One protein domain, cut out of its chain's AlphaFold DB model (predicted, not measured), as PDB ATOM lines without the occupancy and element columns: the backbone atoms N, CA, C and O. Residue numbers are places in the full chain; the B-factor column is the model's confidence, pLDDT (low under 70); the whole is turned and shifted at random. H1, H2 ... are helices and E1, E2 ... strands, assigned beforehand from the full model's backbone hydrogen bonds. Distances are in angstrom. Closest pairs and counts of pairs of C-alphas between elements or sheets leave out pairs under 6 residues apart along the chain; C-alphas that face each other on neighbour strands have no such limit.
ATOM      1  N   TYR A 167       3.370 -22.800  20.025       93.06
ATOM      2  CA  TYR A 167       2.121 -22.063  19.854       93.06
ATOM      3  C   TYR A 167       1.851 -21.724  18.381       93.06
ATOM      4  O   TYR A 167       0.773 -22.034  17.874       93.06
ATOM      5  N   ILE A 168       2.839 -21.162  17.666       92.56
ATOM      6  CA  ILE A 168       2.714 -20.837  16.234       92.56
ATOM      7  C   ILE A 168       2.429 -22.092  15.416       92.56
ATOM      8  O   ILE A 168       1.523 -22.091  14.581       92.56
ATOM      9  N   LYS A 169       3.197 -23.161  15.651       90.88
ATOM     10  CA  LYS A 169       3.040 -24.435  14.944       90.88
ATOM     11  C   LYS A 169       1.629 -24.987  15.123       90.88
ATOM     12  O   LYS A 169       1.009 -25.386  14.142       90.88
ATOM     13  N   GLN A 170       1.106 -24.978  16.348       90.19
ATOM     14  CA  GLN A 170      -0.228 -25.502  16.621       90.19
ATOM     15  C   GLN A 170      -1.334 -24.619  16.076       90.19
ATOM     16  O   GLN A 170      -2.218 -25.141  15.411       90.19
ATOM     17  N   ARG A 171      -1.290 -23.302  16.297       91.44
ATOM     18  CA  ARG A 171      -2.341 -22.411  15.791       91.44
ATOM     19  C   ARG A 171      -2.431 -22.468  14.264       91.44
ATOM     20  O   ARG A 171      -3.525 -22.584  13.733       91.44
ATOM     21  N   ARG A 172      -1.291 -22.528  13.561       89.75
ATOM     22  CA  ARG A 172      -1.265 -22.756  12.103       89.75
ATOM     23  C   ARG A 172      -1.884 -24.088  11.697       89.75
ATOM     24  O   ARG A 172      -2.669 -24.122  10.759       89.75
ATOM     25  N   TYR A 173      -1.533 -25.168  12.395       88.56
ATOM     26  CA  TYR A 173      -2.106 -26.486  12.127       88.56
ATOM     27  C   TYR A 173      -3.630 -26.485  12.300       88.56
ATOM     28  O   TYR A 173      -4.342 -26.963  11.423       88.56
ATOM     29  N   LEU A 174      -4.144 -25.914  13.394       88.31
ATOM     30  CA  LEU A 174      -5.586 -25.871  13.638       88.31
ATOM     31  C   LEU A 174      -6.304 -24.942  12.658       88.31
ATOM     32  O   LEU A 174      -7.398 -25.273  12.227       88.31
ATOM     33  N   ASN A 175      -5.682 -23.840  12.239       86.50
ATOM     34  CA  ASN A 175      -6.216 -22.990  11.176       86.50
ATOM     35  C   ASN A 175      -6.316 -23.739   9.838       86.50
ATOM     36  O   ASN A 175      -7.317 -23.614   9.141       86.50
ATOM     37  N   THR A 176      -5.304 -24.544   9.489       83.25
ATOM     38  CA  THR A 176      -5.374 -25.439   8.322       83.25
ATOM     39  C   THR A 176      -6.511 -26.443   8.482       83.25
ATOM     40  O   THR A 176      -7.272 -26.658   7.546       83.25
ATOM     41  N   ARG A 177      -6.680 -27.020   9.676       84.19
ATOM     42  CA  ARG A 177      -7.760 -27.976   9.930       84.19
ATOM     43  C   ARG A 177      -9.145 -27.331   9.853       84.19
ATOM     44  O   ARG A 177     -10.052 -27.927   9.290       84.19
ATOM     45  N   LEU A 178      -9.301 -26.110  10.362       83.62
ATOM     46  CA  LEU A 178     -10.513 -25.314  10.188       83.62
ATOM     47  C   LEU A 178     -10.789 -25.070   8.704       83.62
ATOM     48  O   LEU A 178     -11.928 -25.193   8.277       83.62
ATOM     49  N   GLN A 179      -9.763 -24.777   7.904       77.25
ATOM     50  CA  GLN A 179      -9.931 -24.657   6.460       77.25
ATOM     51  C   GLN A 179     -10.415 -25.955   5.820       77.25
ATOM     52  O   GLN A 179     -11.323 -25.897   5.004       77.25
ATOM     53  N   GLU A 180      -9.844 -27.102   6.175       79.31
ATOM     54  CA  GLU A 180     -10.324 -28.398   5.686       79.31
ATOM     55  C   GLU A 180     -11.792 -28.616   6.074       79.31
ATOM     56  O   GLU A 180     -12.591 -29.001   5.229       79.31
ATOM     57  N   LEU A 181     -12.171 -28.300   7.318       76.69
ATOM     58  CA  LEU A 181     -13.560 -28.385   7.781       76.69
ATOM     59  C   LEU A 181     -14.490 -27.427   7.027       76.69
ATOM     60  O   LEU A 181     -15.612 -27.800   6.719       76.69
ATOM     61  N   VAL A 182     -14.036 -26.213   6.712       74.12
ATOM     62  CA  VAL A 182     -14.803 -25.244   5.919       74.12
ATOM     63  C   VAL A 182     -14.914 -25.714   4.469       74.12
ATOM     64  O   VAL A 182     -15.998 -25.698   3.917       74.12
ATOM     65  N   VAL A 183     -13.837 -26.169   3.833       69.38
ATOM     66  CA  VAL A 183     -13.897 -26.640   2.439       69.38
ATOM     67  C   VAL A 183     -14.806 -27.862   2.327       69.38
ATOM     68  O   VAL A 183     -15.720 -27.851   1.517       69.38
ATOM     69  N   HIS A 184     -14.637 -28.860   3.195       65.50
ATOM     70  CA  HIS A 184     -15.497 -30.046   3.192       65.50
ATOM     71  C   HIS A 184     -16.930 -29.752   3.647       65.50
ATOM     72  O   HIS A 184     -17.870 -30.345   3.131       65.50
ATOM     73  N   GLY A 185     -17.112 -28.835   4.601       57.09
ATOM     74  CA  GLY A 185     -18.429 -28.437   5.095       57.09
ATOM     75  C   GLY A 185     -19.185 -27.516   4.137       57.09
ATOM     76  O   GLY A 185     -20.407 -27.488   4.161       57.09
ATOM     77  N   PHE A 186     -18.498 -26.774   3.271       55.00
ATOM     78  CA  PHE A 186     -19.114 -25.851   2.313       55.00
ATOM     79  C   PHE A 186     -18.937 -26.296   0.853       55.00
ATOM     80  O   PHE A 186     -19.162 -25.480  -0.041       55.00
ATOM     81  N   ASP A 187     -18.551 -27.554   0.596       51.72
ATOM     82  CA  ASP A 187     -18.317 -28.061  -0.761       51.72
ATOM     83  C   ASP A 187     -19.584 -27.889  -1.634       51.72
ATOM     84  O   ASP A 187     -20.643 -28.464  -1.374       51.72
ATOM     85  N   ASP A 188     -19.418 -27.011  -2.632       45.12
ATOM     86  CA  ASP A 188     -20.204 -26.466  -3.757       45.12
ATOM     87  C   ASP A 188     -21.706 -26.766  -4.007       45.12
ATOM     88  O   ASP A 188     -22.278 -26.131  -4.897       45.12
ATOM     89  N   TYR A 189     -22.404 -27.632  -3.266       45.41
ATOM     90  CA  TYR A 189     -23.817 -27.953  -3.540       45.41
ATOM     91  C   TYR A 189     -24.764 -27.980  -2.338       45.41
ATOM     92  O   TYR A 189     -25.970 -28.035  -2.563       45.41
ATOM     93  N   ASN A 190     -24.283 -27.864  -1.096       44.62
ATOM     94  CA  ASN A 190     -25.162 -27.774   0.073       44.62
ATOM     95  C   ASN A 190     -24.587 -26.835   1.142       44.62
ATOM     96  O   ASN A 190     -23.865 -27.260   2.038       44.62
ATOM     97  N   MET A 191     -25.018 -25.567   1.131       46.78
ATOM     98  CA  MET A 191     -24.937 -24.708   2.332       46.78
ATOM     99  C   MET A 191     -25.786 -25.250   3.504       46.78
ATOM    100  O   MET A 191     -25.815 -24.651   4.573       46.78
ATOM    101  N   GLU A 192     -26.484 -26.368   3.296       56.09
ATOM    102  CA  GLU A 192     -27.308 -27.091   4.264       56.09
ATOM    103  C   GLU A 192     -26.546 -28.225   4.974       56.09
ATOM    104  O   GLU A 192     -27.163 -29.031   5.669       56.09
ATOM    105  N   SER A 193     -25.219 -28.336   4.805       62.03
ATOM    106  CA  SER A 193     -24.463 -29.350   5.543       62.03
ATOM    107  C   SER A 193     -24.505 -29.064   7.061       62.03
ATOM    108  O   SER A 193     -24.372 -27.905   7.490       62.03
ATOM    109  N   PRO A 194     -24.662 -30.100   7.903       64.75
ATOM    110  CA  PRO A 194     -24.587 -29.958   9.356       64.75
ATOM    111  C   PRO A 194     -23.270 -29.320   9.833       64.75
ATOM    112  O   PRO A 194     -23.256 -28.566  10.809       64.75
ATOM    113  N   GLU A 195     -22.165 -29.583   9.132       69.62
ATOM    114  CA  GLU A 195     -20.842 -29.032   9.413       69.62
ATOM    115  C   GLU A 195     -20.792 -27.519   9.190       69.62
ATOM    116  O   GLU A 195     -20.344 -26.780  10.071       69.62
ATOM    117  N   GLY A 196     -21.277 -27.044   8.039       69.12
ATOM    118  CA  GLY A 196     -21.319 -25.621   7.707       69.12
ATOM    119  C   GLY A 196     -22.183 -24.834   8.694       69.12
ATOM    120  O   GLY A 196     -21.763 -23.780   9.184       69.12
ATOM    121  N   GLY A 197     -23.343 -25.390   9.062       72.56
ATOM    122  CA  GLY A 197     -24.229 -24.820  10.079       72.56
ATOM    123  C   GLY A 197     -23.573 -24.721  11.459       72.56
ATOM    124  O   GLY A 197     -23.614 -23.657  12.084       72.56
ATOM    125  N   MET A 198     -22.905 -25.787  11.918       76.75
ATOM    126  CA  MET A 198     -22.221 -25.802  13.218       76.75
ATOM    127  C   MET A 198     -21.074 -24.790  13.271       76.75
ATOM    128  O   MET A 198     -20.933 -24.047  14.245       76.75
ATOM    129  N   LEU A 199     -20.257 -24.730  12.220       81.00
ATOM    130  CA  LEU A 199     -19.167 -23.769  12.152       81.00
ATOM    131  C   LEU A 199     -19.729 -22.338  12.222       81.00
ATOM    132  O   LEU A 199     -19.230 -21.525  13.010       81.00
ATOM    133  N   GLU A 200     -20.738 -21.997  11.412       78.00
ATOM    134  CA  GLU A 200     -21.309 -20.641  11.407       78.00
ATOM    135  C   GLU A 200     -21.934 -20.303  12.766       78.00
ATOM    136  O   GLU A 200     -21.791 -19.185  13.264       78.00
ATOM    137  N   GLN A 201     -22.544 -21.282  13.432       79.06
ATOM    138  CA  GLN A 201     -23.079 -21.123  14.778       79.06
ATOM    139  C   GLN A 201     -21.990 -20.772  15.804       79.06
ATOM    140  O   GLN A 201     -22.188 -19.853  16.604       79.06
ATOM    141  N   ILE A 202     -20.829 -21.437  15.770       86.25
ATOM    142  CA  ILE A 202     -19.671 -21.084  16.613       86.25
ATOM    143  C   ILE A 202     -19.273 -19.627  16.372       86.25
ATOM    144  O   ILE A 202     -19.093 -18.858  17.323       86.25
ATOM    145  N   ARG A 203     -19.180 -19.222  15.101       84.44
ATOM    146  CA  ARG A 203     -18.795 -17.863  14.709       84.44
ATOM    147  C   ARG A 203     -19.791 -16.829  15.228       84.44
ATOM    148  O   ARG A 203     -19.401 -15.906  15.944       84.44
ATOM    149  N   LEU A 204     -21.076 -16.991  14.909       83.00
ATOM    150  CA  LEU A 204     -22.141 -16.060  15.285       83.00
ATOM    151  C   LEU A 204     -22.288 -15.942  16.799       83.00
ATOM    152  O   LEU A 204     -22.427 -14.836  17.322       83.00
ATOM    153  N   ASN A 205     -22.220 -17.059  17.521       85.38
ATOM    154  CA  ASN A 205     -22.369 -17.044  18.971       85.38
ATOM    155  C   ASN A 205     -21.141 -16.449  19.662       85.38
ATOM    156  O   ASN A 205     -21.302 -15.692  20.619       85.38
ATOM    157  N   THR A 206     -19.935 -16.678  19.134       89.56
ATOM    158  CA  THR A 206     -18.726 -15.994  19.613       89.56
ATOM    159  C   THR A 206     -18.838 -14.483  19.396       89.56
ATOM    160  O   THR A 206     -18.604 -13.717  20.330       89.56
ATOM    161  N   ILE A 207     -19.288 -14.038  18.213       86.75
ATOM    162  CA  ILE A 207     -19.542 -12.615  17.921       86.75
ATOM    163  C   ILE A 207     -20.564 -12.029  18.898       86.75
ATOM    164  O   ILE A 207     -20.328 -10.958  19.448       86.75
ATOM    165  N   ARG A 208     -21.687 -12.712  19.145       85.00
ATOM    166  CA  ARG A 208     -22.732 -12.232  20.066       85.00
ATOM    167  C   ARG A 208     -22.204 -12.020  21.481       85.00
ATOM    168  O   ARG A 208     -22.499 -10.991  22.083       85.00
ATOM    169  N   VAL A 209     -21.414 -12.961  22.005       87.12
ATOM    170  CA  VAL A 209     -20.807 -12.811  23.337       87.12
ATOM    171  C   VAL A 209     -19.827 -11.641  23.341       87.12
ATOM    172  O   VAL A 209     -19.962 -10.751  24.175       87.12
ATOM    173  N   LEU A 210     -18.908 -11.585  22.375       89.06
ATOM    174  CA  LEU A 210     -17.893 -10.533  22.277       89.06
ATOM    175  C   LEU A 210     -18.491  -9.129  22.122       89.06
ATOM    176  O   LEU A 210     -18.050  -8.205  22.799       89.06
ATOM    177  N   SER A 211     -19.532  -8.971  21.306       85.75
ATOM    178  CA  SER A 211     -20.235  -7.695  21.119       85.75
ATOM    179  C   SER A 211     -20.974  -7.219  22.371       85.75
ATOM    180  O   SER A 211     -21.287  -6.038  22.474       85.75
ATOM    181  N   SER A 212     -21.262  -8.118  23.321       83.75
ATOM    182  CA  SER A 212     -21.884  -7.756  24.601       83.75
ATOM    183  C   SER A 212     -20.881  -7.330  25.679       83.75
ATOM    184  O   SER A 212     -21.293  -6.799  26.710       83.75
ATOM    185  N   VAL A 213     -19.574  -7.524  25.454       85.69
ATOM    186  CA  VAL A 213     -18.538  -7.132  26.418       85.69
ATOM    187  C   VAL A 213     -18.298  -5.621  26.328       85.69
ATOM    188  O   VAL A 213     -17.808  -5.108  25.322       85.69
ATOM    189  N   LYS A 214     -18.639  -4.894  27.399       82.94
ATOM    190  CA  LYS A 214     -18.431  -3.440  27.497       82.94
ATOM    191  C   LYS A 214     -16.932  -3.130  27.676       82.94
ATOM    192  O   LYS A 214     -16.226  -3.846  28.372       82.94
ATOM    193  N   GLY A 215     -16.441  -2.047  27.065       80.56
ATOM    194  CA  GLY A 215     -15.091  -1.509  27.320       80.56
ATOM    195  C   GLY A 215     -13.918  -2.187  26.595       80.56
ATOM    196  O   GLY A 215     -12.786  -1.719  26.709       80.56
ATOM    197  N   VAL A 216     -14.151  -3.239  25.803       81.69
ATOM    198  CA  VAL A 216     -13.086  -3.912  25.039       81.69
ATOM    199  C   VAL A 216     -12.895  -3.257  23.668       81.69
ATOM    200  O   VAL A 216     -13.850  -2.993  22.940       81.69
ATOM    201  N   ARG A 217     -11.634  -3.000  23.290       86.38
ATOM    202  CA  ARG A 217     -11.295  -2.396  21.989       86.38
ATOM    203  C   ARG A 217     -11.753  -3.290  20.823       86.38
ATOM    204  O   ARG A 217     -11.555  -4.505  20.903       86.38
ATOM    205  N   PRO A 218     -12.236  -2.721  19.700       84.69
ATOM    206  CA  PRO A 218     -12.652  -3.498  18.526       84.69
ATOM    207  C   PRO A 218     -11.582  -4.464  18.000       84.69
ATOM    208  O   PRO A 218     -11.894  -5.603  17.658       84.69
ATOM    209  N   ASP A 219     -10.312  -4.048  17.998       82.69
ATOM    210  CA  ASP A 219      -9.203  -4.907  17.567       82.69
ATOM    211  C   ASP A 219      -9.008  -6.107  18.503       82.69
ATOM    212  O   ASP A 219      -8.773  -7.217  18.035       82.69
ATOM    213  N   THR A 220      -9.192  -5.925  19.815       86.56
ATOM    214  CA  THR A 220      -9.139  -7.019  20.794       86.56
ATOM    215  C   THR A 220     -10.291  -8.005  20.588       86.56
ATOM    216  O   THR A 220     -10.074  -9.216  20.662       86.56
ATOM    217  N   LEU A 221     -11.504  -7.518  20.294       86.00
ATOM    218  CA  LEU A 221     -12.644  -8.385  19.968       86.00
ATOM    219  C   LEU A 221     -12.361  -9.200  18.702       86.00
ATOM    220  O   LEU A 221     -12.563 -10.413  18.696       86.00
ATOM    221  N   ARG A 222     -11.815  -8.563  17.659       85.50
ATOM    222  CA  ARG A 222     -11.425  -9.246  16.419       85.50
ATOM    223  C   ARG A 222     -10.356 -10.309  16.670       85.50
ATOM    224  O   ARG A 222     -10.536 -11.444  16.241       85.50
ATOM    225  N   SER A 223      -9.294  -9.980  17.409       88.25
ATOM    226  CA  SER A 223      -8.250 -10.948  17.766       88.25
ATOM    227  C   SER A 223      -8.802 -12.114  18.586       88.25
ATOM    228  O   SER A 223      -8.378 -13.251  18.386       88.25
ATOM    229  N   THR A 224      -9.761 -11.857  19.484       88.75
ATOM    230  CA  THR A 224     -10.405 -12.905  20.295       88.75
ATOM    231  C   THR A 224     -11.247 -13.833  19.428       88.75
ATOM    232  O   THR A 224     -11.149 -15.048  19.573       88.75
ATOM    233  N   LEU A 225     -12.021 -13.282  18.490       89.06
ATOM    234  CA  LEU A 225     -12.784 -14.068  17.520       89.06
ATOM    235  C   LEU A 225     -11.858 -14.955  16.673       89.06
ATOM    236  O   LEU A 225     -12.098 -16.150  16.547       89.06
ATOM    237  N   GLU A 226     -10.760 -14.394  16.159       87.44
ATOM    238  CA  GLU A 226      -9.744 -15.112  15.369       87.44
ATOM    239  C   GLU A 226      -8.935 -16.136  16.190       87.44
ATOM    240  O   GLU A 226      -8.144 -16.904  15.634       87.44
ATOM    241  N   ALA A 227      -9.068 -16.131  17.519       92.75
ATOM    242  CA  ALA A 227      -8.407 -17.077  18.411       92.75
ATOM    243  C   ALA A 227      -9.246 -18.322  18.716       92.75
ATOM    244  O   ALA A 227      -8.700 -19.268  19.287       92.75
ATOM    245  N   VAL A 228     -10.529 -18.334  18.343       93.69
ATOM    246  CA  VAL A 228     -11.409 -19.498  18.473       93.69
ATOM    247  C   VAL A 228     -11.290 -20.357  17.217       93.69
ATOM    248  O   VAL A 228     -11.640 -19.927  16.121       93.69
ATOM    249  N   THR A 229     -10.794 -21.582  17.368       91.19
ATOM    250  CA  THR A 229     -10.521 -22.487  16.248       91.19
ATOM    251  C   THR A 229     -11.108 -23.874  16.518       91.19
ATOM    252  O   THR A 229     -10.560 -24.630  17.329       91.19
ATOM    253  N   PRO A 230     -12.218 -24.238  15.853       89.88
ATOM    254  CA  PRO A 230     -12.671 -25.621  15.765       89.88
ATOM    255  C   PRO A 230     -11.615 -26.476  15.071       89.88
ATOM    256  O   PRO A 230     -11.061 -26.067  14.051       89.88
ATOM    257  N   TRP A 231     -11.311 -27.652  15.618       87.81
ATOM    258  CA  TRP A 231     -10.275 -28.518  15.037       87.81
ATOM    259  C   TRP A 231     -10.640 -29.998  14.979       87.81
ATOM    260  O   TRP A 231     -10.002 -30.757  14.249       87.81
ATOM    261  N   GLN A 232     -11.680 -30.412  15.695       86.81
ATOM    262  CA  GLN A 232     -12.300 -31.714  15.513       86.81
ATOM    263  C   GLN A 232     -13.810 -31.524  15.482       86.81
ATOM    264  O   GLN A 232     -14.376 -30.933  16.402       86.81
ATOM    265  N   LEU A 233     -14.430 -32.027  14.424       82.69
ATOM    266  CA  LEU A 233     -15.869 -32.133  14.271       82.69
ATOM    267  C   LEU A 233     -16.125 -33.517  13.686       82.69
ATOM    268  O   LEU A 233     -15.617 -33.831  12.610       82.69
ATOM    269  N   ASP A 234     -16.813 -34.346  14.451       78.44
ATOM    270  CA  ASP A 234     -17.187 -35.701  14.078       78.44
ATOM    271  C   ASP A 234     -18.701 -35.814  14.231       78.44
ATOM    272  O   ASP A 234     -19.227 -35.645  15.335       78.44
ATOM    273  N   ILE A 235     -19.386 -35.996  13.105       71.56
ATOM    274  CA  ILE A 235     -20.840 -36.040  13.009       71.56
ATOM    275  C   ILE A 235     -21.215 -37.449  12.557       71.56
ATOM    276  O   ILE A 235     -21.039 -37.810  11.396       71.56
ATOM    277  N   GLU A 236     -21.750 -38.252  13.474       68.38
ATOM    278  CA  GLU A 236     -22.358 -39.538  13.139       68.38
ATOM    279  C   GLU A 236     -23.870 -39.311  12.991       68.38
ATOM    280  O   GLU A 236     -24.545 -38.892  13.934       68.38
ATOM    281  N   GLY A 237     -24.415 -39.562  11.801       59.28
ATOM    282  CA  GLY A 237     -25.838 -39.400  11.495       59.28
ATOM    283  C   GLY A 237     -26.445 -40.636  10.836       59.28
ATOM    284  O   GLY A 237     -25.740 -41.447  10.239       59.28
ATOM    285  N   SER A 238     -27.762 -40.777  10.952       56.66
ATOM    286  CA  SER A 238     -28.591 -41.682  10.153       56.66
ATOM    287  C   SER A 238     -29.426 -40.874   9.153       56.66
ATOM    288  O   SER A 238     -29.475 -39.647   9.209       56.66
ATOM    289  N   GLU A 239     -30.154 -41.554   8.264       52.94
ATOM    290  CA  GLU A 239     -31.123 -40.908   7.356       52.94
ATOM    291  C   GLU A 239     -32.195 -40.087   8.103       52.94
ATOM    292  O   GLU A 239     -32.805 -39.190   7.531       52.94
ATOM    293  N   SER A 240     -32.409 -40.370   9.394       50.66
ATOM    294  CA  SER A 240     -33.361 -39.680  10.268       50.66
ATOM    295  C   SER A 240     -32.765 -38.503  11.054       50.66
ATOM    296  O   SER A 240     -33.477 -37.915  11.866       50.66
ATOM    297  N   GLY A 241     -31.480 -38.179  10.870       54.94
ATOM    298  CA  GLY A 241     -30.831 -37.029  11.500       54.94
ATOM    299  C   GLY A 241     -29.475 -37.334  12.132       54.94
ATOM    300  O   GLY A 241     -28.914 -38.420  12.010       54.94
ATOM    301  N   VAL A 242     -28.931 -36.340  12.827       57.81
ATOM    302  CA  VAL A 242     -27.623 -36.440  13.474       57.81
ATOM    303  C   VAL A 242     -27.752 -37.199  14.798       57.81
ATOM    304  O   VAL A 242     -28.404 -36.728  15.727       57.81
ATOM    305  N   GLY A 243     -27.131 -38.375  14.890       58.03
ATOM    306  CA  GLY A 243     -27.168 -39.234  16.075       58.03
ATOM    307  C   GLY A 243     -26.114 -38.873  17.124       58.03
ATOM    308  O   GLY A 243     -26.340 -39.063  18.319       58.03
ATOM    309  N   ARG A 244     -24.966 -38.329  16.702       69.31
ATOM    310  CA  ARG A 244     -23.868 -37.936  17.591       69.31
ATOM    311  C   ARG A 244     -23.030 -36.826  16.970       69.31
ATOM    312  O   ARG A 244     -22.639 -36.925  15.815       69.31
ATOM    313  N   VAL A 245     -22.682 -35.819  17.773       71.25
ATOM    314  CA  VAL A 245     -21.660 -34.822  17.418       71.25
ATOM    315  C   VAL A 245     -20.609 -34.692  18.494       71.25
ATOM    316  O   VAL A 245     -20.861 -34.133  19.559       71.25
ATOM    317  N   GLU A 246     -19.417 -35.195  18.202       81.12
ATOM    318  CA  GLU A 246     -18.228 -34.940  19.005       81.12
ATOM    319  C   GLU A 246     -17.500 -33.740  18.394       81.12
ATOM    320  O   GLU A 246     -16.989 -33.791  17.274       81.12
ATOM    321  N   MET A 247     -17.455 -32.635  19.136       86.69
ATOM    322  CA  MET A 247     -16.787 -31.417  18.688       86.69
ATOM    323  C   MET A 247     -15.762 -30.962  19.711       86.69
ATOM    324  O   MET A 247     -16.001 -30.997  20.919       86.69
ATOM    325  N   THR A 248     -14.608 -30.523  19.215       91.56
ATOM    326  CA  THR A 248     -13.558 -29.906  20.021       91.56
ATOM    327  C   THR A 248     -13.044 -28.639  19.364       91.56
ATOM    328  O   THR A 248     -12.685 -28.610  18.182       91.56
ATOM    329  N   THR A 249     -12.970 -27.592  20.171       94.00
ATOM    330  CA  THR A 249     -12.479 -26.276  19.790       94.00
ATOM    331  C   THR A 249     -11.343 -25.858  20.702       94.00
ATOM    332  O   THR A 249     -11.162 -26.377  21.808       94.00
ATOM    333  N   ARG A 250     -10.525 -24.934  20.208       95.00
ATOM    334  CA  ARG A 250      -9.452 -24.306  20.966       95.00
ATOM    335  C   ARG A 250      -9.653 -22.805  20.989       95.00
ATOM    336  O   ARG A 250      -9.848 -22.203  19.941       95.00
ATOM    337  N   ILE A 251      -9.514 -22.206  22.163       96.56
ATOM    338  CA  ILE A 251      -9.373 -20.764  22.333       96.56
ATOM    339  C   ILE A 251      -7.905 -20.481  22.635       96.56
ATOM    340  O   ILE A 251      -7.378 -20.865  23.682       96.56
ATOM    341  N   HIS A 252      -7.212 -19.853  21.695       95.75
ATOM    342  CA  HIS A 252      -5.817 -19.471  21.868       95.75
ATOM    343  C   HIS A 252      -5.690 -18.227  22.755       95.75
ATOM    344  O   HIS A 252      -6.427 -17.257  22.592       95.75
ATOM    345  N   SER A 253      -4.713 -18.217  23.664       95.00
ATOM    346  CA  SER A 253      -4.389 -17.007  24.424       95.00
ATOM    347  C   SER A 253      -3.914 -15.901  23.488       95.00
ATOM    348  O   SER A 253      -3.169 -16.158  22.536       95.00
ATOM    349  N   LEU A 254      -4.319 -14.664  23.779       92.50
ATOM    350  CA  LEU A 254      -3.887 -13.478  23.037       92.50
ATOM    351  C   LEU A 254      -2.575 -12.895  23.554       92.50
ATOM    352  O   LEU A 254      -2.061 -11.957  22.954       92.50
ATOM    353  N   ARG A 255      -2.046 -13.414  24.665       91.75
ATOM    354  CA  ARG A 255      -0.913 -12.794  25.363       91.75
ATOM    355  C   ARG A 255       0.262 -13.723  25.583       91.75
ATOM    356  O   ARG A 255       1.386 -13.257  25.626       91.75
ATOM    357  N   ARG A 256       0.043 -15.018  25.761       92.56
ATOM    358  CA  ARG A 256       1.108 -15.972  26.109       92.56
ATOM    359  C   ARG A 256       0.985 -17.222  25.236       92.56
ATOM    360  O   ARG A 256      -0.070 -17.406  24.626       92.56
ATOM    361  N   PRO A 257       2.004 -18.092  25.155       94.19
ATOM    362  CA  PRO A 257       1.934 -19.311  24.356       94.19
ATOM    363  C   PRO A 257       1.069 -20.382  25.044       94.19
ATOM    364  O   PRO A 257       1.532 -21.486  25.305       94.19
ATOM    365  N   ALA A 258      -0.189 -20.053  25.341       94.44
ATOM    366  CA  ALA A 258      -1.156 -20.885  26.044       94.44
ATOM    367  C   ALA A 258      -2.477 -20.984  25.268       94.44
ATOM    368  O   ALA A 258      -2.739 -20.208  24.345       94.44
ATOM    369  N   ALA A 259      -3.321 -21.938  25.637       95.50
ATOM    370  CA  ALA A 259      -4.648 -22.106  25.066       95.50
ATOM    371  C   ALA A 259      -5.582 -22.847  26.028       95.50
ATOM    372  O   ALA A 259      -5.141 -23.463  26.999       95.50
ATOM    373  N   VAL A 260      -6.874 -22.821  25.727       96.44
ATOM    374  CA  VAL A 260      -7.887 -23.632  26.402       96.44
ATOM    375  C   VAL A 260      -8.626 -24.433  25.350       96.44
ATOM    376  O   VAL A 260      -9.136 -23.863  24.390       96.44
ATOM    377  N   ASP A 261      -8.660 -25.751  25.515       95.69
ATOM    378  CA  ASP A 261      -9.518 -26.597  24.693       95.69
ATOM    379  C   ASP A 261     -10.866 -26.779  25.377       95.69
ATOM    380  O   ASP A 261     -10.922 -26.961  26.597       95.69
ATOM    381  N   VAL A 262     -11.925 -26.794  24.575       94.94
ATOM    382  CA  VAL A 262     -13.294 -27.081  25.003       94.94
ATOM    383  C   VAL A 262     -13.842 -28.177  24.103       94.94
ATOM    384  O   VAL A 262     -13.639 -28.150  22.891       94.94
ATOM    385  N   LYS A 263     -14.513 -29.167  24.686       91.88
ATOM    386  CA  LYS A 263     -15.167 -30.233  23.931       91.88
ATOM    387  C   LYS A 263     -16.556 -30.522  24.453       91.88
ATOM    388  O   LYS A 263     -16.809 -30.384  25.651       91.88
ATOM    389  N   VAL A 264     -17.404 -31.004  23.562       86.62
ATOM    390  CA  VAL A 264     -18.704 -31.577  23.896       86.62
ATOM    391  C   VAL A 264     -18.687 -33.067  23.584       86.62
ATOM    392  O   VAL A 264     -18.304 -33.487  22.492       86.62
ATOM    393  N   ASP A 265     -19.065 -33.860  24.581       79.88
ATOM    394  CA  ASP A 265     -19.315 -35.287  24.449       79.88
ATOM    395  C   ASP A 265     -20.819 -35.525  24.648       79.88
ATOM    396  O   ASP A 265     -21.298 -35.529  25.787       79.88
ATOM    397  N   PRO A 266     -21.589 -35.689  23.561       68.31
ATOM    398  CA  PRO A 266     -23.032 -35.882  23.645       68.31
ATOM    399  C   PRO A 266     -23.391 -37.250  24.226       68.31
ATOM    400  O   PRO A 266     -24.419 -37.367  24.883       68.31
ATOM    401  N   SER A 267     -22.534 -38.269  24.057       65.56
ATOM    402  CA  SER A 267     -22.773 -39.604  24.623       65.56
ATOM    403  C   SER A 267     -22.748 -39.589  26.151       65.56
ATOM    404  O   SER A 267     -23.431 -40.375  26.799       65.56
ATOM    405  N   MET A 268     -21.998 -38.641  26.711       62.38
ATOM    406  CA  MET A 268     -21.886 -38.401  28.145       62.38
ATOM    407  C   MET A 268     -22.675 -37.171  28.598       62.38
ATOM    408  O   MET A 268     -22.572 -36.814  29.768       62.38
ATOM    409  N   CYS A 269     -23.406 -36.508  27.685       71.12
ATOM    410  CA  CYS A 269     -24.138 -35.268  27.954       71.12
ATOM    411  C   CYS A 269     -23.277 -34.252  28.732       71.12
ATOM    412  O   CYS A 269     -23.655 -33.742  29.787       71.12
ATOM    413  N   LYS A 270     -22.045 -34.028  28.256       83.25
ATOM    414  CA  LYS A 270     -21.008 -33.331  29.024       83.25
ATOM    415  C   LYS A 270     -20.205 -32.362  28.173       83.25
ATOM    416  O   LYS A 270     -19.679 -32.725  27.122       83.25
ATOM    417  N   VAL A 271     -19.995 -31.156  28.694       88.56
ATOM    418  CA  VAL A 271     -18.967 -30.231  28.205       88.56
ATOM    419  C   VAL A 271     -17.758 -30.327  29.120       88.56
ATOM    420  O   VAL A 271     -17.866 -30.290  30.345       88.56
ATOM    421  N   SER A 272     -16.579 -30.465  28.527       93.56
ATOM    422  CA  SER A 272     -15.316 -30.542  29.255       93.56
ATOM    423  C   SER A 272     -14.306 -29.546  28.705       93.56
ATOM    424  O   SER A 272     -14.356 -29.183  27.532       93.56
ATOM    425  N   TYR A 273     -13.355 -29.141  29.538       95.62
ATOM    426  CA  TYR A 273     -12.285 -28.227  29.157       95.62
ATOM    427  C   TYR A 273     -10.921 -28.716  29.649       95.62
ATOM    428  O   TYR A 273     -10.818 -29.543  30.560       95.62
ATOM    429  N   ARG A 274      -9.849 -28.193  29.055       94.81
ATOM    430  CA  ARG A 274      -8.488 -28.330  29.586       94.81
ATOM    431  C   ARG A 274      -7.666 -27.086  29.291       94.81
ATOM    432  O   ARG A 274      -7.820 -26.462  28.244       94.81
ATOM    433  N   VAL A 275      -6.768 -26.761  30.210       94.88
ATOM    434  CA  VAL A 275      -5.839 -25.636  30.088       94.88
ATOM    435  C   VAL A 275      -4.498 -26.148  29.574       94.88
ATOM    436  O   VAL A 275      -3.979 -27.142  30.076       94.88
ATOM    437  N   LEU A 276      -3.945 -25.463  28.578       92.69
ATOM    438  CA  LEU A 276      -2.637 -25.725  27.987       92.69
ATOM    439  C   LEU A 276      -1.754 -24.497  28.223       92.69
ATOM    440  O   LEU A 276      -1.789 -23.568  27.422       92.69
ATOM    441  N   ASP A 277      -1.001 -24.465  29.322       92.31
ATOM    442  CA  ASP A 277      -0.104 -23.349  29.667       92.31
ATOM    443  C   ASP A 277       1.270 -23.885  30.138       92.31
ATOM    444  O   ASP A 277       1.374 -24.351  31.276       92.31
ATOM    445  N   PRO A 278       2.314 -23.887  29.281       91.12
ATOM    446  CA  PRO A 278       2.284 -23.509  27.869       91.12
ATOM    447  C   PRO A 278       1.654 -24.594  26.980       91.12
ATOM    448  O   PRO A 278       1.461 -25.749  27.366       91.12
ATOM    449  N   VAL A 279       1.376 -24.224  25.733       89.62
ATOM    450  CA  VAL A 279       1.023 -25.149  24.659       89.62
ATOM    451  C   VAL A 279       2.180 -26.149  24.444       89.62
ATOM    452  O   VAL A 279       3.302 -25.718  24.164       89.62
ATOM    453  N   PRO A 280       1.951 -27.474  24.537       86.50
ATOM    454  CA  PRO A 280       3.038 -28.455  24.469       86.50
ATOM    455  C   PRO A 280       3.738 -28.499  23.098       86.50
ATOM    456  O   PRO A 280       3.098 -28.373  22.066       86.50
ATOM    457  N   ALA A 281       5.048 -28.751  23.032       80.56
ATOM    458  CA  ALA A 281       5.787 -28.733  21.755       80.56
ATOM    459  C   ALA A 281       5.348 -29.815  20.742       80.56
ATOM    460  O   ALA A 281       5.280 -29.559  19.535       80.56
ATOM    461  N   ASP A 282       4.995 -31.002  21.244       70.50
ATOM    462  CA  ASP A 282       4.696 -32.191  20.432       70.50
ATOM    463  C   ASP A 282       3.194 -32.410  20.189       70.50
ATOM    464  O   ASP A 282       2.792 -33.369  19.530       70.50
ATOM    465  N   SER A 283       2.340 -31.525  20.710       57.88
ATOM    466  CA  SER A 283       0.898 -31.758  20.796       57.88
ATOM    467  C   SER A 283       0.106 -31.079  19.686       57.88
ATOM    468  O   SER A 283      -0.894 -30.406  19.955       57.88
ATOM    469  N   VAL A 284       0.487 -31.304  18.427       64.88
ATOM    470  CA  VAL A 284      -0.572 -31.295  17.410       64.88
ATOM    471  C   VAL A 284      -1.636 -32.273  17.923       64.88
ATOM    472  O   VAL A 284      -1.274 -33.419  18.217       64.88
ATOM    473  N   PRO A 285      -2.881 -31.835  18.179       67.81
ATOM    474  CA  PRO A 285      -3.850 -32.681  18.850       67.81
ATOM    475  C   PRO A 285      -4.089 -33.944  18.019       67.81
ATOM    476  O   PRO A 285      -4.683 -33.888  16.952       67.81
ATOM    477  N   LYS A 286      -3.586 -35.091  18.492       70.12
ATOM    478  CA  LYS A 286      -3.779 -36.374  17.798       70.12
ATOM    479  C   LYS A 286      -5.212 -36.887  17.946       70.12
ATOM    480  O   LYS A 286      -5.653 -37.704  17.152       70.12
ATOM    481  N   SER A 287      -5.897 -36.459  19.008       73.44
ATOM    482  CA  SER A 287      -7.271 -36.840  19.333       73.44
ATOM    483  C   SER A 287      -7.839 -35.939  20.437       73.44
ATOM    484  O   SER A 287      -7.124 -35.610  21.390       73.44
ATOM    485  N   ALA A 288      -9.136 -35.621  20.372       71.88
ATOM    486  CA  ALA A 288      -9.907 -35.024  21.474       71.88
ATOM    487  C   ALA A 288      -9.974 -35.899  22.740       71.88
ATOM    488  O   ALA A 288     -10.322 -35.425  23.829       71.88
ATOM    489  N   ARG A 289      -9.610 -37.181  22.630       72.50
ATOM    490  CA  ARG A 289      -9.600 -38.140  23.744       72.50
ATOM    491  C   ARG A 289      -8.289 -38.149  24.524       72.50
ATOM    492  O   ARG A 289      -8.258 -38.650  25.641       72.50
ATOM    493  N   ALA A 290      -7.215 -37.586  23.972       76.06
ATOM    494  CA  ALA A 290      -5.931 -37.527  24.662       76.06
ATOM    495  C   ALA A 290      -5.959 -36.519  25.826       76.06
ATOM    496  O   ALA A 290      -6.616 -35.481  25.737       76.06
ATOM    497  N   GLY A 291      -5.174 -36.787  26.873       80.56
ATOM    498  CA  GLY A 291      -4.962 -35.886  28.011       80.56
ATOM    499  C   GLY A 291      -6.079 -35.889  29.059       80.56
ATOM    500  O   GLY A 291      -7.076 -36.598  28.944       80.56
ATOM    501  N   THR A 292      -5.893 -35.083  30.103       87.50
ATOM    502  CA  THR A 292      -6.845 -34.949  31.213       87.50
ATOM    503  C   THR A 292      -7.816 -33.807  30.939       87.50
ATOM    504  O   THR A 292      -7.399 -32.672  30.708       87.50
ATOM    505  N   TRP A 293      -9.110 -34.113  30.985       91.94
ATOM    506  CA  TRP A 293     -10.193 -33.155  30.786       91.94
ATOM    507  C   TRP A 293     -10.933 -32.925  32.097       91.94
ATOM    508  O   TRP A 293     -11.268 -33.877  32.801       91.94
ATOM    509  N   LYS A 294     -11.200 -31.661  32.409       93.69
ATOM    510  CA  LYS A 294     -12.036 -31.254  33.536       93.69
ATOM    511  C   LYS A 294     -13.463 -31.039  33.061       93.69
ATOM    512  O   LYS A 294     -13.679 -30.620  31.926       93.69
ATOM    513  N   SER A 295     -14.432 -31.326  33.921       91.25
ATOM    514  CA  SER A 295     -15.835 -31.054  33.615       91.25
ATOM    515  C   SER A 295     -16.103 -29.550  33.662       91.25
ATOM    516  O   SER A 295     -15.662 -28.887  34.596       91.25
ATOM    517  N   LEU A 296     -16.789 -29.019  32.650       90.25
ATOM    518  CA  LEU A 296     -17.340 -27.663  32.666       90.25
ATOM    519  C   LEU A 296     -18.783 -27.723  33.167       90.25
ATOM    520  O   LEU A 296     -19.131 -27.069  34.146       90.25
ATOM    521  N   LEU A 297     -19.599 -28.539  32.499       85.56
ATOM    522  CA  LEU A 297     -20.967 -28.854  32.891       85.56
ATOM    523  C   LEU A 297     -21.339 -30.254  32.397       85.56
ATOM    524  O   LEU A 297     -20.816 -30.716  31.377       85.56
ATOM    525  N   GLY A 298     -22.253 -30.905  33.107       75.56
ATOM    526  CA  GLY A 298     -22.881 -32.158  32.702       75.56
ATOM    527  C   GLY A 298     -24.392 -32.106  32.913       75.56
ATOM    528  O   GLY A 298     -24.875 -31.335  33.746       75.56
ATOM    529  N   TRP A 299     -25.116 -32.910  32.143       69.75
ATOM    530  CA  TRP A 299     -26.549 -33.156  32.303       69.75
ATOM    531  C   TRP A 299     -26.840 -34.659  32.151       69.75
ATOM    532  O   TRP A 299     -26.062 -35.372  31.518       69.75
ATOM    533  N   ASP A 300     -27.914 -35.181  32.752       59.12
ATOM    534  CA  ASP A 300     -28.330 -36.576  32.542       59.12
ATOM    535  C   ASP A 300     -29.105 -36.666  31.211       59.12
ATOM    536  O   ASP A 300     -29.886 -35.786  30.846       59.12
ATOM    537  N   GLN A 301     -28.936 -37.758  30.465       51.59
ATOM    538  CA  GLN A 301     -29.741 -38.057  29.275       51.59
ATOM    539  C   GLN A 301     -31.243 -38.170  29.616       51.59
ATOM    540  O   GLN A 301     -32.108 -37.937  28.768       51.59
ATOM    541  N   ARG A 302     -31.569 -38.481  30.878       50.00
ATOM    542  CA  ARG A 302     -32.928 -38.412  31.434       50.00
ATOM    543  C   ARG A 302     -33.458 -36.986  31.558       50.00
ATOM    544  O   ARG A 302     -34.669 -36.821  31.456       50.00
ATOM    545  N   ASP A 303     -32.603 -35.972  31.682       47.38
ATOM    546  CA  ASP A 303     -33.020 -34.563  31.724       47.38
ATOM    547  C   ASP A 303     -33.505 -34.066  30.351       47.38
ATOM    548  O   ASP A 303     -34.377 -33.202  30.281       47.38
ATOM    549  N   VAL A 304     -33.003 -34.658  29.257       47.56
ATOM    550  CA  VAL A 304     -33.431 -34.360  27.874       47.56
ATOM    551  C   VAL A 304     -34.803 -34.978  27.563       47.56
ATOM    552  O   VAL A 304     -35.603 -34.394  26.837       47.56
ATOM    553  N   ASN A 305     -35.112 -36.140  28.150       42.84
ATOM    554  CA  ASN A 305     -36.356 -36.885  27.906       42.84
ATOM    555  C   ASN A 305     -37.444 -36.679  28.981       42.84
ATOM    556  O   ASN A 305     -38.560 -37.182  28.829       42.84
ATOM    557  N   ALA A 306     -37.161 -35.950  30.066       43.91
ATOM    558  CA  ALA A 306     -38.102 -35.736  31.164       43.91
ATOM    559  C   ALA A 306     -39.156 -34.659  30.840       43.91
ATOM    560  O   ALA A 306     -39.211 -33.579  31.434       43.91
ATOM    561  N   TYR A 307     -40.098 -35.009  29.962       43.94
ATOM    562  CA  TYR A 307     -41.479 -34.569  30.131       43.94
ATOM    563  C   TYR A 307     -41.966 -35.109  31.489       43.94
ATOM    564  O   TYR A 307     -42.180 -36.307  31.636       43.94
ATOM    565  N   LYS A 308     -42.182 -34.208  32.454       42.19
ATOM    566  CA  LYS A 308     -42.764 -34.435  33.796       42.19
ATOM    567  C   LYS A 308     -41.775 -34.855  34.901       42.19
ATOM    568  O   LYS A 308     -41.458 -36.017  35.108       42.19
ATOM    569  N   GLY A 309     -41.406 -33.868  35.717       48.03
ATOM    570  CA  GLY A 309     -41.324 -34.045  37.174       48.03
ATOM    571  C   GLY A 309     -40.006 -34.514  37.789       48.03
ATOM    572  O   GLY A 309     -39.814 -34.277  38.979       48.03
ATOM    573  N   TYR A 310     -39.067 -35.102  37.045       39.62
ATOM    574  CA  TYR A 310     -37.784 -35.490  37.644       39.62
ATOM    575  C   TYR A 310     -36.830 -34.286  37.704       39.62
ATOM    576  O   TYR A 310     -36.364 -33.792  36.681       39.62
ATOM    577  N   ARG A 311     -36.575 -33.768  38.911       49.31
ATOM    578  CA  ARG A 311     -35.481 -32.825  39.198       49.31
ATOM    579  C   ARG A 311     -34.405 -33.589  39.959       49.31
ATOM    580  O   ARG A 311     -34.425 -33.629  41.188       49.31
ATOM    581  N   GLY A 312     -33.523 -34.257  39.221       46.53
ATOM    582  CA  GLY A 312     -32.349 -34.883  39.812       46.53
ATOM    583  C   GLY A 312     -31.336 -33.833  40.303       46.53
ATOM    584  O   GLY A 312     -31.351 -32.693  39.836       46.53
ATOM    585  N   PRO A 313     -30.425 -34.197  41.217       42.62
ATOM    586  CA  PRO A 313     -29.296 -33.370  41.668       42.62
ATOM    587  C   PRO A 313     -28.201 -33.155  40.592       42.62
ATOM    588  O   PRO A 313     -27.067 -32.808  40.933       42.62
ATOM    589  N   ASP A 314     -28.513 -33.383  39.313       48.50
ATOM    590  CA  ASP A 314     -27.554 -33.714  38.249       48.50
ATOM    591  C   ASP A 314     -27.472 -32.687  37.104       48.50
ATOM    592  O   ASP A 314     -26.638 -32.828  36.215       48.50
ATOM    593  N   GLU A 315     -28.203 -31.571  37.190       56.81
ATOM    594  CA  GLU A 315     -27.854 -30.357  36.445       56.81
ATOM    595  C   GLU A 315     -26.649 -29.710  37.172       56.81
ATOM    596  O   GLU A 315     -26.817 -28.877  38.073       56.81
ATOM    597  N   ARG A 316     -25.413 -30.150  36.875       63.47
ATOM    598  CA  ARG A 316     -24.195 -29.684  37.571       63.47
ATOM    599  C   ARG A 316     -23.306 -28.860  36.655       63.47
ATOM    600  O   ARG A 316     -22.737 -29.340  35.677       63.47
ATOM    601  N   PHE A 317     -23.167 -27.591  37.017       76.25
ATOM    602  CA  PHE A 317     -22.067 -26.759  36.561       76.25
ATOM    603  C   PHE A 317     -20.870 -27.044  37.469       76.25
ATOM    604  O   PHE A 317     -20.903 -26.717  38.656       76.25
ATOM    605  N   ASP A 318     -19.852 -27.704  36.925       85.00
ATOM    606  CA  ASP A 318     -18.757 -28.282  37.711       85.00
ATOM    607  C   ASP A 318     -17.566 -27.330  37.866       85.00
ATOM    608  O   ASP A 318     -16.723 -27.515  38.746       85.00
ATOM    609  N   MET A 319     -17.475 -26.311  37.012       89.19
ATOM    610  CA  MET A 319     -16.351 -25.383  37.013       89.19
ATOM    611  C   MET A 319     -16.450 -24.395  38.183       89.19
ATOM    612  O   MET A 319     -17.438 -23.676  38.331       89.19
ATOM    613  N   SER A 320     -15.405 -24.328  39.004       87.31
ATOM    614  CA  SER A 320     -15.339 -23.413  40.153       87.31
ATOM    615  C   SER A 320     -14.906 -21.989  39.768       87.31
ATOM    616  O   SER A 320     -14.233 -21.785  38.759       87.31
ATOM    617  N   ALA A 321     -15.190 -20.997  40.623       85.38
ATOM    618  CA  ALA A 321     -14.750 -19.603  40.431       85.38
ATOM    619  C   ALA A 321     -13.242 -19.468  40.212       85.38
ATOM    620  O   ALA A 321     -12.786 -18.730  39.338       85.38
ATOM    621  N   PHE A 322     -12.464 -20.218  40.993       89.12
ATOM    622  CA  PHE A 322     -11.010 -20.253  40.881       89.12
ATOM    623  C   PHE A 322     -10.559 -20.774  39.511       89.12
ATOM    624  O   PHE A 322      -9.611 -20.256  38.916       89.12
ATOM    625  N   GLU A 323     -11.254 -21.774  38.976       93.56
ATOM    626  CA  GLU A 323     -10.964 -22.316  37.654       93.56
ATOM    627  C   GLU A 323     -11.368 -21.355  36.535       93.56
ATOM    628  O   GLU A 323     -10.597 -21.195  35.588       93.56
ATOM    629  N   VAL A 324     -12.511 -20.663  36.650       92.56
ATOM    630  CA  VAL A 324     -12.909 -19.621  35.681       92.56
ATOM    631  C   VAL A 324     -11.883 -18.493  35.670       92.56
ATOM    632  O   VAL A 324     -11.423 -18.088  34.602       92.56
ATOM    633  N   GLN A 325     -11.445 -18.036  36.846       93.19
ATOM    634  CA  GLN A 325     -10.390 -17.032  36.965       93.19
ATOM    635  C   GLN A 325      -9.066 -17.525  36.369       93.19
ATOM    636  O   GLN A 325      -8.378 -16.764  35.688       93.19
ATOM    637  N   SER A 326      -8.712 -18.796  36.574       94.31
ATOM    638  CA  SER A 326      -7.513 -19.396  35.979       94.31
ATOM    639  C   SER A 326      -7.592 -19.394  34.450       94.31
ATOM    640  O   SER A 326      -6.656 -18.949  33.789       94.31
ATOM    641  N   VAL A 327      -8.731 -19.796  33.874       96.19
ATOM    642  CA  VAL A 327      -8.971 -19.752  32.422       96.19
ATOM    643  C   VAL A 327      -8.916 -18.321  31.882       96.19
ATOM    644  O   VAL A 327      -8.200 -18.075  30.910       96.19
ATOM    645  N   LYS A 328      -9.587 -17.362  32.536       94.88
ATOM    646  CA  LYS A 328      -9.511 -15.932  32.189       94.88
ATOM    647  C   LYS A 328      -8.060 -15.452  32.170       94.88
ATOM    648  O   LYS A 328      -7.616 -14.835  31.206       94.88
ATOM    649  N   THR A 329      -7.301 -15.773  33.214       93.88
ATOM    650  CA  THR A 329      -5.898 -15.356  33.358       93.88
ATOM    651  C   THR A 329      -5.020 -15.930  32.244       93.88
ATOM    652  O   THR A 329      -4.154 -15.229  31.716       93.88
ATOM    653  N   VAL A 330      -5.258 -17.181  31.845       94.19
ATOM    654  CA  VAL A 330      -4.534 -17.840  30.749       94.19
ATOM    655  C   VAL A 330      -4.860 -17.203  29.396       94.19
ATOM    656  O   VAL A 330      -3.946 -16.890  28.627       94.19
ATOM    657  N   LEU A 331      -6.142 -16.994  29.090       93.81
ATOM    658  CA  LEU A 331      -6.586 -16.497  27.783       93.81
ATOM    659  C   LEU A 331      -6.305 -15.001  27.588       93.81
ATOM    660  O   LEU A 331      -5.850 -14.586  26.519       93.81
ATOM    661  N   TYR A 332      -6.546 -14.213  28.633       91.38
ATOM    662  CA  TYR A 332      -6.678 -12.758  28.555       91.38
ATOM    663  C   TYR A 332      -5.681 -12.014  29.451       91.38
ATOM    664  O   TYR A 332      -5.280 -10.890  29.139       91.38
ATOM    665  N   GLY A 333      -5.221 -12.642  30.537       88.50
ATOM    666  CA  GLY A 333      -4.428 -11.976  31.572       88.50
ATOM    667  C   GLY A 333      -5.155 -10.756  32.147       88.50
ATOM    668  O   GLY A 333      -6.383 -10.720  32.184       88.50
ATOM    669  N   ASP A 334      -4.386  -9.744  32.555       85.38
ATOM    670  CA  ASP A 334      -4.942  -8.527  33.171       85.38
ATOM    671  C   ASP A 334      -5.196  -7.380  32.178       85.38
ATOM    672  O   ASP A 334      -5.819  -6.387  32.530       85.38
ATOM    673  N   ALA A 335      -4.721  -7.495  30.931       82.06
ATOM    674  CA  ALA A 335      -4.812  -6.416  29.937       82.06
ATOM    675  C   ALA A 335      -6.128  -6.406  29.147       82.06
ATOM    676  O   ALA A 335      -6.393  -5.470  28.396       82.06
ATOM    677  N   ILE A 336      -6.928  -7.468  29.257       83.62
ATOM    678  CA  ILE A 336      -8.200  -7.589  28.550       83.62
ATOM    679  C   ILE A 336      -9.287  -7.806  29.594       83.62
ATOM    680  O   ILE A 336      -9.329  -8.840  30.268       83.62
ATOM    681  N   ASP A 337     -10.165  -6.815  29.715       86.62
ATOM    682  CA  ASP A 337     -11.253  -6.808  30.684       86.62
ATOM    683  C   ASP A 337     -12.469  -7.584  30.159       86.62
ATOM    684  O   ASP A 337     -13.455  -7.029  29.687       86.62
ATOM    685  N   ILE A 338     -12.350  -8.912  30.163       88.19
ATOM    686  CA  ILE A 338     -13.471  -9.829  29.938       88.19
ATOM    687  C   ILE A 338     -13.910 -10.363  31.297       88.19
ATOM    688  O   ILE A 338     -13.093 -10.895  32.051       88.19
ATOM    689  N   SER A 339     -15.198 -10.245  31.619       89.12
ATOM    690  CA  SER A 339     -15.725 -10.714  32.901       89.12
ATOM    691  C   SER A 339     -15.580 -12.239  33.053       89.12
ATOM    692  O   SER A 339     -15.441 -12.981  32.075       89.12
ATOM    693  N   LEU A 340     -15.629 -12.750  34.288       90.12
ATOM    694  CA  LEU A 340     -15.653 -14.203  34.530       90.12
ATOM    695  C   LEU A 340     -16.852 -14.864  33.839       90.12
ATOM    696  O   LEU A 340     -16.728 -15.924  33.230       90.12
ATOM    697  N   VAL A 341     -17.991 -14.179  33.873       88.62
ATOM    698  CA  VAL A 341     -19.230 -14.615  33.237       88.62
ATOM    699  C   VAL A 341     -19.061 -14.712  31.719       88.62
ATOM    700  O   VAL A 341     -19.388 -15.740  31.125       88.62
ATOM    701  N   ASP A 342     -18.490 -13.686  31.089       89.44
ATOM    702  CA  ASP A 342     -18.241 -13.685  29.646       89.44
ATOM    703  C   ASP A 342     -17.160 -14.687  29.247       89.44
ATOM    704  O   ASP A 342     -17.251 -15.285  28.181       89.44
ATOM    705  N   THR A 343     -16.195 -14.961  30.127       93.00
ATOM    706  CA  THR A 343     -15.214 -16.035  29.923       93.00
ATOM    707  C   THR A 343     -15.921 -17.384  29.771       93.00
ATOM    708  O   THR A 343     -15.652 -18.110  28.817       93.00
ATOM    709  N   VAL A 344     -16.876 -17.711  30.650       91.38
ATOM    710  CA  VAL A 344     -17.662 -18.951  30.534       91.38
ATOM    711  C   VAL A 344     -18.556 -18.939  29.291       91.38
ATOM    712  O   VAL A 344     -18.614 -19.937  28.572       91.38
ATOM    713  N   ARG A 345     -19.216 -17.811  28.993       90.38
ATOM    714  CA  ARG A 345     -20.023 -17.670  27.768       90.38
ATOM    715  C   ARG A 345     -19.180 -17.885  26.514       90.38
ATOM    716  O   ARG A 345     -19.676 -18.502  25.582       90.38
ATOM    717  N   LEU A 346     -17.920 -17.443  26.490       93.25
ATOM    718  CA  LEU A 346     -16.996 -17.680  25.379       93.25
ATOM    719  C   LEU A 346     -16.570 -19.147  25.268       93.25
ATOM    720  O   LEU A 346     -16.495 -19.657  24.152       93.25
ATOM    721  N   LEU A 347     -16.359 -19.854  26.386       94.88
ATOM    722  CA  LEU A 347     -16.115 -21.304  26.354       94.88
ATOM    723  C   LEU A 347     -17.291 -22.044  25.701       94.88
ATOM    724  O   LEU A 347     -17.081 -22.893  24.841       94.88
ATOM    725  N   LEU A 348     -18.523 -21.686  26.056       91.50
ATOM    726  CA  LEU A 348     -19.731 -22.298  25.498       91.50
ATOM    727  C   LEU A 348     -19.980 -21.871  24.045       91.50
ATOM    728  O   LEU A 348     -20.251 -22.715  23.191       91.50
ATOM    729  N   ALA A 349     -19.783 -20.591  23.726       90.12
ATOM    730  CA  ALA A 349     -19.917 -20.067  22.369       90.12
ATOM    731  C   ALA A 349     -18.893 -20.678  21.408       90.12
ATOM    732  O   ALA A 349     -19.208 -20.877  20.235       90.12
ATOM    733  N   SER A 350     -17.713 -21.064  21.909       93.06
ATOM    734  CA  SER A 350     -16.727 -21.809  21.126       93.06
ATOM    735  C   SER A 350     -17.235 -23.179  20.669       93.06
ATOM    736  O   SER A 350     -16.684 -23.727  19.727       93.06
ATOM    737  N   LEU A 351     -18.286 -23.715  21.296       89.56
ATOM    738  CA  LEU A 351     -18.994 -24.932  20.897       89.56
ATOM    739  C   LEU A 351     -20.345 -24.632  20.225       89.56
ATOM    740  O   LEU A 351     -21.214 -25.496  20.160       89.56
TER     741      LEU A 351
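What this domain is: This is residues 167 to 351 of the 446 residues of an uncharacterized protein of Auricularia subglabra (strain TFB-10046 / SS5) (UniProt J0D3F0). A twisted sheet of five strands in a row, E1 to E5, has helices H6 and H5 packed over one face, with the long helix H2 beside H6 at the E1 side, while H1, as long as H2, packs along edge strand E1. H3 folds back from H2 at one end of the sheet, the unnamed link of residues 277 to 293 loops out over the face opposite H5 and H6, and H4 with the link after it makes a loop reaching far from the core. The printed part has 185 residues with six named helices and five named strands, along the chain H1 H2 H3 E1 E2 E3 E4 E5 H4 H5 H6; the sheet's order is E1 - E2 - E3 - E4 - E5, all antiparallel. The class is mixed, helices and strands, and the whole is compact, with a radius of gyration of the C-alphas of 16.9 A and spans of 46 by 45 by 34 A.

Where its parts are: Find C-alpha 167 at (2.121, -22.063, 19.854); from there H1 runs through residues 167 to 185, 26.1 A long. H2, residues 194 to 212, is 27.1 A long, and H3 holds residues 218 to 225. Next comes E1, residues 228 to 238, 29.3 A long, which bends by 55 degrees at residue 231. E2, residues 241 to 252, begins with C-alpha 241 at (-30.831, -37.029, 11.500), is 32.3 A long and bends by 62 degrees at residue 244. Go on to E3, residues 259 to 265, E4, residues 270 to 276, and E5, residues 294 to 298. H4, residues 301 to 305, H5, residues 321 to 331, and H6, residues 340 to 349, follow; H6 ends with C-alpha 349 at (-19.917, -20.067, 22.369).

How they stand to each other: Start at the sheet, where E1 to E5 form a meander, each strand the antiparallel neighbour of the one before. Look for N 234 and O 246, 2.9 A apart, between E1 and E2; N 251 and O 260, 2.8 A, between E2 and E3; N 263 and O 272, 2.9 A, between E3 and E4; and N 271 and O 297, 2.8 A, between E4 and E5. H2, H5 and H6 on one face of the sheet make two layers, helices and sheet. H6 lies over E3 at a height over the sheet of 9.7 A; the closest C-alphas, of Val 262 and Leu 347, are 6.6 A apart. H5 touches H6 at Lys 328 and Thr 343, closest C-alphas 6.1 A apart. H2, the hub, stands at the sheet's level with a height of 0.9 A and touches H1, H3 and H6. With H6 its closest C-alphas are Thr 206 and Ala 349, 5.1 A apart, at a shallow tilt of 18 degrees, opposite ways. H2 and H3 form a helical hairpin, closest C-alphas Leu 210 and Leu 221 at 6.1 A; H3 only grazes the sheet. H1 is on the sheet; its closest C-alpha pair with E1 is Leu 174 and Trp 231, 5.6 A. H4 is not on the sheet and touches no helix. In H1, H2, H3, H5 and H6 every O i to N i+4 pair is within hydrogen-bond range; in H4 it is 0 of 1, but 2 of 2 O i to N i+3 pairs.

The domain as a whole: The two C-alphas farthest apart are those of Ile 168 and Lys 308, 50.6 A. The printed part has no cut. The links E4 to E5 and H4 to H5 are long; in the second, residues 316 to 317 pair antiparallel with residues 297 to 298 of E5. The mean pLDDT of the printed part is 79.1, with 47 residues under 70, among them residues 183 to 196, 236 to 244 and 299 to 316.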